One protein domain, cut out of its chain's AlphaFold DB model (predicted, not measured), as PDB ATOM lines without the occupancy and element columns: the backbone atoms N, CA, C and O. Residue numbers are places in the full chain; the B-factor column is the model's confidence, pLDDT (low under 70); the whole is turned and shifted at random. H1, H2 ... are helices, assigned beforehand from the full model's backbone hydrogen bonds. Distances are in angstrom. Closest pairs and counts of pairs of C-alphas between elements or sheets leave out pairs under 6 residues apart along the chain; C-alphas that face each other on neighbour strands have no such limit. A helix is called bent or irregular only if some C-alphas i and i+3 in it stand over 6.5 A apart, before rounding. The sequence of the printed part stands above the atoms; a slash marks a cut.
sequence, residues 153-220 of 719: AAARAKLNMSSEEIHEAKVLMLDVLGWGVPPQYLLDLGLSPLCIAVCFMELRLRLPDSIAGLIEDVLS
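Overview. This is residues 153 to 220 of the 719 residues of an uncharacterized protein of Botryobasidium botryosum FD-172 SS1 (UniProt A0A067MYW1). A short helix, H4, makes the core, with the longest helix, H2, crossing it on one side and H5 crossing it on the opposite side. H1 packs on H4, and H3 lies near the core between H2 and H5. The printed part has 68 residues with five named helices, H1 to H5 in chain order, and no named strand: all helix. It is compact, with a radius of gyration of the C-alphas of 11.2 A, and spans 31 by 27 by 22 A.

Along the chain. H2, residues 165 to 178, is 19.6 A long from C-alpha 165 at (17.539, -0.844, 70.915). H4, residues 193 to 203, measures 15.2 A, and H5, residues 209 to 220, 16.4 A, ending with C-alpha 220 at (-7.065, -3.874, 70.795). H5 is neither bent nor irregular, but only just: C-alphas 210 and 213 are 6.0 A apart. H3, residues 183 to 188, measures 9.2 A, and H1, residues 153 to 156, 5.1 A.

Arrangement. H2 touches H4, about perpendicular at 82 degrees; their closest C-alphas, of Lys 170 and Cys 199, are 5.4 A apart. H4, the hub, also touches H5, only just about perpendicular at 70.4 degrees, with the C-alphas of Pro 193 and Ile 215 closest at 6.6 A. H1 touches H4, its Ala 155 C-alpha 6.3 A from that of Val 198. H3 and H4 are close but not clearly touching, at a shallow tilt of 20 degrees, opposite ways; their closest C-alphas, of Leu 187 and Pro 193, are 6.6 A apart. H2 and H5 are apart. Every O i to N i+4 pair is within hydrogen-bond range in H2 and H4, against 1 of 2 in H3 and 6 of 8 in H5; H1 is too short for such a pair.

Size, cuts and confidence. The farthest C-alphas, of Trp 179 and Ser 220, are 32.6 A apart. The printed part has no cut and no long link. Mean pLDDT of the printed part is 95.2, and no printed residue is under 70.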
ATOM      1  N   ALA A 153       5.085  -3.837  79.599       89.62
ATOM      2  CA  ALA A 153       5.558  -5.171  79.237       89.62
ATOM      3  C   ALA A 153       4.790  -5.777  78.047       89.62
ATOM      4  O   ALA A 153       5.401  -6.416  77.196       89.62
ATOM      5  N   ALA A 154       3.478  -5.541  77.945       90.06
ATOM      6  CA  ALA A 154       2.666  -6.027  76.827       90.06
ATOM      7  C   ALA A 154       2.904  -5.221  75.537       90.06
ATOM      8  O   ALA A 154       2.887  -5.789  74.449       90.06
ATOM      9  N   ALA A 155       3.170  -3.914  75.656       90.69
ATOM     10  CA  ALA A 155       3.566  -3.080  74.521       90.69
ATOM     11  C   ALA A 155       4.968  -3.458  74.003       90.69
ATOM     12  O   ALA A 155       5.135  -3.662  72.804       90.69
ATOM     13  N   ARG A 156       5.940  -3.659  74.908       91.19
ATOM     14  CA  ARG A 156       7.275  -4.200  74.586       91.19
ATOM     15  C   ARG A 156       7.192  -5.558  73.890       91.19
ATOM     16  O   ARG A 156       7.828  -5.736  72.869       91.19
ATOM     17  N   ALA A 157       6.370  -6.487  74.378       92.12
ATOM     18  CA  ALA A 157       6.221  -7.816  73.771       92.12
ATOM     19  C   ALA A 157       5.572  -7.817  72.368       92.12
ATOM     20  O   ALA A 157       5.594  -8.844  71.695       92.12
ATOM     21  N   LYS A 158       4.986  -6.693  71.926       92.44
ATOM     22  CA  LYS A 158       4.515  -6.478  70.545       92.44
ATOM     23  C   LYS A 158       5.529  -5.725  69.670       92.44
ATOM     24  O   LYS A 158       5.312  -5.615  68.466       92.44
ATOM     25  N   LEU A 159       6.590  -5.173  70.259       93.62
ATOM     26  CA  LEU A 159       7.650  -4.453  69.566       93.62
ATOM     27  C   LEU A 159       8.839  -5.407  69.400       93.62
ATOM     28  O   LEU A 159       9.497  -5.744  70.379       93.62
ATOM     29  N   ASN A 160       9.122  -5.830  68.167       95.06
ATOM     30  CA  ASN A 160      10.314  -6.620  67.854       95.06
ATOM     31  C   ASN A 160      11.558  -5.716  67.930       95.06
ATOM     32  O   ASN A 160      12.061  -5.258  66.913       95.06
ATOM     33  N   MET A 161      11.981  -5.397  69.153       94.56
ATOM     34  CA  MET A 161      13.199  -4.665  69.499       94.56
ATOM     35  C   MET A 161      13.702  -5.177  70.851       94.56
ATOM     36  O   MET A 161      12.925  -5.417  71.780       94.56
ATOM     37  N   SER A 162      15.014  -5.332  70.977       97.25
ATOM     38  CA  SER A 162      15.689  -5.646  72.230       97.25
ATOM     39  C   SER A 162      15.555  -4.507  73.249       97.25
ATOM     40  O   SER A 162      15.251  -3.357  72.925       97.25
ATOM     41  N   SER A 163      15.838  -4.800  74.522       96.06
ATOM     42  CA  SER A 163      15.837  -3.765  75.567       96.06
ATOM     43  C   SER A 163      16.965  -2.730  75.415       96.06
ATOM     44  O   SER A 163      16.938  -1.728  76.132       96.06
ATOM     45  N   GLU A 164      17.944  -2.975  74.539       96.88
ATOM     46  CA  GLU A 164      19.060  -2.069  74.248       96.88
ATOM     47  C   GLU A 164      18.695  -1.127  73.092       96.88
ATOM     48  O   GLU A 164      18.751   0.086  73.269       96.88
ATOM     49  N   GLU A 165      18.130  -1.652  71.999       97.00
ATOM     50  CA  GLU A 165      17.539  -0.844  70.915       97.00
ATOM     51  C   GLU A 165      16.413   0.067  71.431       97.00
ATOM     52  O   GLU A 165      16.335   1.236  71.065       97.00
ATOM     53  N   ILE A 166      15.571  -0.415  72.358       97.25
ATOM     54  CA  ILE A 166      14.560   0.426  73.027       97.25
ATOM     55  C   ILE A 166      15.223   1.522  73.881       97.25
ATOM     56  O   ILE A 166      14.666   2.613  74.020       97.25
ATOM     57  N   HIS A 167      16.403   1.277  74.463       97.81
ATOM     58  CA  HIS A 167      17.124   2.308  75.209       97.81
ATOM     59  C   HIS A 167      17.696   3.383  74.277       97.81
ATOM     60  O   HIS A 167      17.509   4.567  74.569       97.81
ATOM     61  N   GLU A 168      18.327   2.990  73.172       97.88
ATOM     62  CA  GLU A 168      18.851   3.901  72.150       97.88
ATOM     63  C   GLU A 168      17.726   4.714  71.495       97.88
ATOM     64  O   GLU A 168      17.778   5.945  71.482       97.88
ATOM     65  N   ALA A 169      16.638   4.055  71.084       97.50
ATOM     66  CA  ALA A 169      15.448   4.709  70.549       97.50
ATOM     67  C   ALA A 169      14.887   5.766  71.514       97.50
ATOM     68  O   ALA A 169      14.459   6.827  71.071       97.50
ATOM     69  N   LYS A 170      14.941   5.533  72.835       97.75
ATOM     70  CA  LYS A 170      14.547   6.525  73.852       97.75
ATOM     71  C   LYS A 170      15.511   7.708  73.976       97.75
ATOM     72  O   LYS A 170      15.045   8.784  74.337       97.75
ATOM     73  N   VAL A 171      16.807   7.541  73.703       98.00
ATOM     74  CA  VAL A 171      17.764   8.664  73.645       98.00
ATOM     75  C   VAL A 171      17.470   9.512  72.408       98.00
ATOM     76  O   VAL A 171      17.161  10.692  72.549       98.00
ATOM     77  N   LEU A 172      17.392   8.886  71.229       97.25
ATOM     78  CA  LEU A 172      17.048   9.560  69.971       97.25
ATOM     79  C   LEU A 172      15.680  10.269  70.040       97.25
ATOM     80  O   LEU A 172      15.528  11.389  69.554       97.25
ATOM     81  N   MET A 173      14.690   9.658  70.703       97.50
ATOM     82  CA  MET A 173      13.382  10.270  70.970       97.50
ATOM     83  C   MET A 173      13.511  11.555  71.803       97.50
ATOM     84  O   MET A 173      12.835  12.538  71.510       97.50
ATOM     85  N   LEU A 174      14.367  11.566  72.833       98.00
ATOM     86  CA  LEU A 174      14.603  12.751  73.665       98.00
ATOM     87  C   LEU A 174      15.346  13.852  72.907       98.00
ATOM     88  O   LEU A 174      14.970  15.012  73.051       98.00
ATOM     89  N   ASP A 175      16.344  13.513  72.089       97.81
ATOM     90  CA  ASP A 175      17.110  14.499  71.316       97.81
ATOM     91  C   ASP A 175      16.230  15.198  70.269       97.81
ATOM     92  O   ASP A 175      16.189  16.428  70.197       97.81
ATOM     93  N   VAL A 176      15.431  14.428  69.521       97.12
ATOM     94  CA  VAL A 176      14.517  14.967  68.503       97.12
ATOM     95  C   VAL A 176      13.397  15.809  69.136       97.12
ATOM     96  O   VAL A 176      13.084  16.892  68.634       97.12
ATOM     97  N   LEU A 177      12.841  15.389  70.282       96.75
ATOM     98  CA  LEU A 177      11.916  16.223  71.067       96.75
ATOM     99  C   LEU A 177      12.611  17.470  71.650       96.75
ATOM    100  O   LEU A 177      11.989  18.529  71.745       96.75
ATOM    101  N   GLY A 178      13.895  17.371  71.999       97.31
ATOM    102  CA  GLY A 178      14.736  18.474  72.473       97.31
ATOM    103  C   GLY A 178      14.968  19.560  71.420       97.31
ATOM    104  O   GLY A 178      15.082  20.735  71.765       97.31
ATOM    105  N   TRP A 179      14.934  19.203  70.133       97.75
ATOM    106  CA  TRP A 179      14.910  20.155  69.012       97.75
ATOM    107  C   TRP A 179      13.522  20.771  68.751       97.75
ATOM    108  O   TRP A 179      13.352  21.531  67.798       97.75
ATOM    109  N   GLY A 180      12.521  20.471  69.586       97.31
ATOM    110  CA  GLY A 180      11.161  21.004  69.466       97.31
ATOM    111  C   GLY A 180      10.324  20.355  68.361       97.31
ATOM    112  O   GLY A 180       9.277  20.892  67.997       97.31
ATOM    113  N   VAL A 181      10.761  19.215  67.818       97.88
ATOM    114  CA  VAL A 181      10.016  18.468  66.798       97.88
ATOM    115  C   VAL A 181       8.759  17.867  67.443       97.88
ATOM    116  O   VAL A 181       8.876  17.125  68.419       97.88
ATOM    117  N   PRO A 182       7.543  18.158  66.941       96.94
ATOM    118  CA  PRO A 182       6.328  17.632  67.545       96.94
ATOM    119  C   PRO A 182       6.214  16.119  67.291       96.94
ATOM    120  O   PRO A 182       6.477  15.668  66.175       96.94
ATOM    121  N   PRO A 183       5.761  15.315  68.269       95.75
ATOM    122  CA  PRO A 183       5.680  13.857  68.134       95.75
ATOM    123  C   PRO A 183       4.727  13.360  67.034       95.75
ATOM    124  O   PRO A 183       4.836  12.212  66.617       95.75
ATOM    125  N   GLN A 184       3.829  14.205  66.517       95.75
ATOM    126  CA  GLN A 184       3.074  13.928  65.292       95.75
ATOM    127  C   GLN A 184       3.995  13.764  64.072       95.75
ATOM    128  O   GLN A 184       3.826  12.821  63.310       95.75
ATOM    129  N   TYR A 185       5.021  14.610  63.938       96.75
ATOM    130  CA  TYR A 185       5.962  14.565  62.814       96.75
ATOM    131  C   TYR A 185       6.779  13.264  62.786       96.75
ATOM    132  O   TYR A 185       7.200  12.808  61.729       96.75
ATOM    133  N   LEU A 186       6.952  12.611  63.940       96.38
ATOM    134  CA  LEU A 186       7.584  11.293  64.035       96.38
ATOM    135  C   LEU A 186       6.762  10.208  63.317       96.38
ATOM    136  O   LEU A 186       7.341   9.327  62.687       96.38
ATOM    137  N   LEU A 187       5.427  10.304  63.351       95.44
ATOM    138  CA  LEU A 187       4.544   9.439  62.562       95.44
ATOM    139  C   LEU A 187       4.642   9.759  61.066       95.44
ATOM    140  O   LEU A 187       4.728   8.837  60.260       95.44
ATOM    141  N   ASP A 188       4.689  11.044  60.698       96.12
ATOM    142  CA  ASP A 188       4.823  11.488  59.298       96.12
ATOM    143  C   ASP A 188       6.152  11.028  58.662       96.12
ATOM    144  O   ASP A 188       6.226  10.772  57.458       96.12
ATOM    145  N   LEU A 189       7.203  10.876  59.477       95.19
ATOM    146  CA  LEU A 189       8.498  10.296  59.104       95.19
ATOM    147  C   LEU A 189       8.477   8.761  58.965       95.19
ATOM    148  O   LEU A 189       9.454   8.184  58.488       95.19
ATOM    149  N   GLY A 190       7.389   8.097  59.365       95.25
ATOM    150  CA  GLY A 190       7.229   6.643  59.300       95.25
ATOM    151  C   GLY A 190       7.736   5.870  60.523       95.25
ATOM    152  O   GLY A 190       7.859   4.648  60.443       95.25
ATOM    153  N   LEU A 191       8.021   6.525  61.657       95.88
ATOM    154  CA  LEU A 191       8.347   5.801  62.891       95.88
ATOM    155  C   LEU A 191       7.108   5.063  63.414       95.88
ATOM    156  O   LEU A 191       6.012   5.619  63.490       95.88
ATOM    157  N   SER A 192       7.293   3.798  63.805       95.88
ATOM    158  CA  SER A 192       6.203   2.941  64.281       95.88
ATOM    159  C   SER A 192       5.447   3.590  65.454       95.88
ATOM    160  O   SER A 192       6.082   3.908  66.469       95.88
ATOM    161  N   PRO A 193       4.100   3.711  65.393       96.00
ATOM    162  CA  PRO A 193       3.297   4.234  66.499       96.00
ATOM    163  C   PRO A 193       3.544   3.478  67.809       96.00
ATOM    164  O   PRO A 193       3.528   4.076  68.881       96.00
ATOM    165  N   LEU A 194       3.828   2.172  67.722       95.69
ATOM    166  CA  LEU A 194       4.131   1.318  68.869       95.69
ATOM    167  C   LEU A 194       5.507   1.631  69.485       95.69
ATOM    168  O   LEU A 194       5.647   1.608  70.706       95.69
ATOM    169  N   CYS A 195       6.510   1.970  68.668       96.50
ATOM    170  CA  CYS A 195       7.823   2.394  69.162       96.50
ATOM    171  C   CYS A 195       7.713   3.733  69.908       96.50
ATOM    172  O   CYS A 195       8.174   3.850  71.045       96.50
ATOM    173  N   ILE A 196       7.003   4.707  69.322       96.56
ATOM    174  CA  ILE A 196       6.711   5.994  69.973       96.56
ATOM    175  C   ILE A 196       5.939   5.760  71.283       96.56
ATOM    176  O   ILE A 196       6.307   6.335  72.307       96.56
ATOM    177  N   ALA A 197       4.939   4.868  71.292       96.44
ATOM    178  CA  ALA A 197       4.187   4.488  72.493       96.44
ATOM    179  C   ALA A 197       5.095   3.988  73.624       96.44
ATOM    180  O   ALA A 197       5.065   4.532  74.729       96.44
ATOM    181  N   VAL A 198       5.920   2.972  73.343       97.00
ATOM    182  CA  VAL A 198       6.832   2.361  74.320       97.00
ATOM    183  C   VAL A 198       7.825   3.401  74.840       97.00
ATOM    184  O   VAL A 198       7.971   3.543  76.056       97.00
ATOM    185  N   CYS A 199       8.433   4.196  73.953       97.44
ATOM    186  CA  CYS A 199       9.368   5.248  74.343       97.44
ATOM    187  C   CYS A 199       8.708   6.290  75.260       97.44
ATOM    188  O   CYS A 199       9.229   6.568  76.339       97.44
ATOM    189  N   PHE A 200       7.540   6.824  74.886       97.12
ATOM    190  CA  PHE A 200       6.816   7.819  75.684       97.12
ATOM    191  C   PHE A 200       6.377   7.270  77.046       97.12
ATOM    192  O   PHE A 200       6.591   7.929  78.065       97.12
ATOM    193  N   MET A 201       5.817   6.057  77.089       96.06
ATOM    194  CA  MET A 201       5.381   5.415  78.335       96.06
ATOM    195  C   MET A 201       6.555   5.159  79.290       96.06
ATOM    196  O   MET A 201       6.427   5.376  80.495       96.06
ATOM    197  N   GLU A 202       7.713   4.742  78.774       96.69
ATOM    198  CA  GLU A 202       8.912   4.522  79.588       96.69
ATOM    199  C   GLU A 202       9.579   5.812  80.064       96.69
ATOM    200  O   GLU A 202      10.051   5.873  81.201       96.69
ATOM    201  N   LEU A 203       9.606   6.845  79.219       97.06
ATOM    202  CA  LEU A 203      10.088   8.182  79.569       97.06
ATOM    203  C   LEU A 203       9.081   8.964  80.437       97.06
ATOM    204  O   LEU A 203       9.403  10.043  80.929       97.06
ATOM    205  N   ARG A 204       7.875   8.413  80.652       96.94
ATOM    206  CA  ARG A 204       6.732   9.038  81.349       96.94
ATOM    207  C   ARG A 204       6.289  10.369  80.727       96.94
ATOM    208  O   ARG A 204       5.741  11.230  81.415       96.94
ATOM    209  N   LEU A 205       6.511  10.525  79.426       96.31
ATOM    210  CA  LEU A 205       6.045  11.667  78.649       96.31
ATOM    211  C   LEU A 205       4.541  11.532  78.385       96.31
ATOM    212  O   LEU A 205       4.036  10.424  78.188       96.31
ATOM    213  N   ARG A 206       3.809  12.655  78.348       96.06
ATOM    214  CA  ARG A 206       2.399  12.624  77.940       96.06
ATOM    215  C   ARG A 206       2.327  12.223  76.468       96.06
ATOM    216  O   ARG A 206       2.807  12.941  75.597       96.06
ATOM    217  N   LEU A 207       1.681  11.091  76.217       96.06
ATOM    218  CA  LEU A 207       1.369  10.616  74.880       96.06
ATOM    219  C   LEU A 207       0.394  11.602  74.200       96.06
ATOM    220  O   LEU A 207      -0.574  12.014  74.848       96.06
ATOM    221  N   PRO A 208       0.616  12.013  72.939       94.62
ATOM    222  CA  PRO A 208      -0.307  12.905  72.249       94.62
ATOM    223  C   PRO A 208      -1.585  12.163  71.869       94.62
ATOM    224  O   PRO A 208      -1.540  11.015  71.422       94.62
ATOM    225  N   ASP A 209      -2.718  12.851  71.982       94.88
ATOM    226  CA  ASP A 209      -4.046  12.247  71.832       94.88
ATOM    227  C   ASP A 209      -4.255  11.645  70.417       94.88
ATOM    228  O   ASP A 209      -4.914  10.621  70.255       94.88
ATOM    229  N   SER A 210      -3.584  12.209  69.402       92.12
ATOM    230  CA  SER A 210      -3.536  11.697  68.021       92.12
ATOM    231  C   SER A 210      -2.820  10.349  67.863       92.12
ATOM    232  O   SER A 210      -3.113   9.613  66.926       92.12
ATOM    233  N   ILE A 211      -1.871  10.021  68.748       93.12
ATOM    234  CA  ILE A 211      -1.164   8.730  68.739       93.12
ATOM    235  C   ILE A 211      -1.905   7.724  69.627       93.12
ATOM    236  O   ILE A 211      -1.964   6.544  69.293       93.12
ATOM    237  N   ALA A 212      -2.522   8.187  70.721       93.88
ATOM    238  CA  ALA A 212      -3.278   7.340  71.643       93.88
ATOM    239  C   ALA A 212      -4.367   6.509  70.932       93.88
ATOM    240  O   ALA A 212      -4.425   5.301  71.143       93.88
ATOM    241  N   GLY A 213      -5.150   7.117  70.029       93.56
ATOM    242  CA  GLY A 213      -6.164   6.397  69.243       93.56
ATOM    243  C   GLY A 213      -5.582   5.337  68.294       93.56
ATOM    244  O   GLY A 213      -6.074   4.214  68.255       93.56
ATOM    245  N   LEU A 214      -4.483   5.650  67.594       92.56
ATOM    246  CA  LEU A 214      -3.775   4.687  66.730       92.56
ATOM    247  C   LEU A 214      -3.239   3.486  67.523       92.56
ATOM    248  O   LEU A 214      -3.261   2.350  67.053       92.56
ATOM    249  N   ILE A 215      -2.749   3.736  68.738       92.56
ATOM    250  CA  ILE A 215      -2.244   2.694  69.634       92.56
ATOM    251  C   ILE A 215      -3.395   1.845  70.177       92.56
ATOM    252  O   ILE A 215      -3.225   0.637  70.314       92.56
ATOM    253  N   GLU A 216      -4.564   2.428  70.450       91.88
ATOM    254  CA  GLU A 216      -5.726   1.670  70.917       91.88
ATOM    255  C   GLU A 216      -6.222   0.675  69.853       91.88
ATOM    256  O   GLU A 216      -6.425  -0.486  70.201       91.88
ATOM    257  N   ASP A 217      -6.269   1.036  68.565       91.31
ATOM    258  CA  ASP A 217      -6.561   0.094  67.463       91.31
ATOM    259  C   ASP A 217      -5.509  -1.034  67.348       91.31
ATOM    260  O   ASP A 217      -5.844  -2.228  67.299       91.31
ATOM    261  N   VAL A 218      -4.215  -0.683  67.349       88.38
ATOM    262  CA  VAL A 218      -3.096  -1.644  67.216       88.38
ATOM    263  C   VAL A 218      -2.973  -2.567  68.440       88.38
ATOM    264  O   VAL A 218      -2.582  -3.738  68.330       88.38
ATOM    265  N   LEU A 219      -3.317  -2.081  69.636       86.62
ATOM    266  CA  LEU A 219      -3.322  -2.895  70.847       86.62
ATOM    267  C   LEU A 219      -4.579  -3.763  70.959       86.62
ATOM    268  O   LEU A 219      -4.432  -4.940  71.302       86.62
ATOM    269  N   SER A 220      -5.755  -3.223  70.624       87.44
ATOM    270  CA  SER A 220      -7.065  -3.874  70.795       87.44
ATOM    271  C   SER A 220      -7.426  -4.873  69.700       87.44
ATOM    272  O   SER A 220      -8.431  -5.565  69.836       87.44
TER     273      SER A 220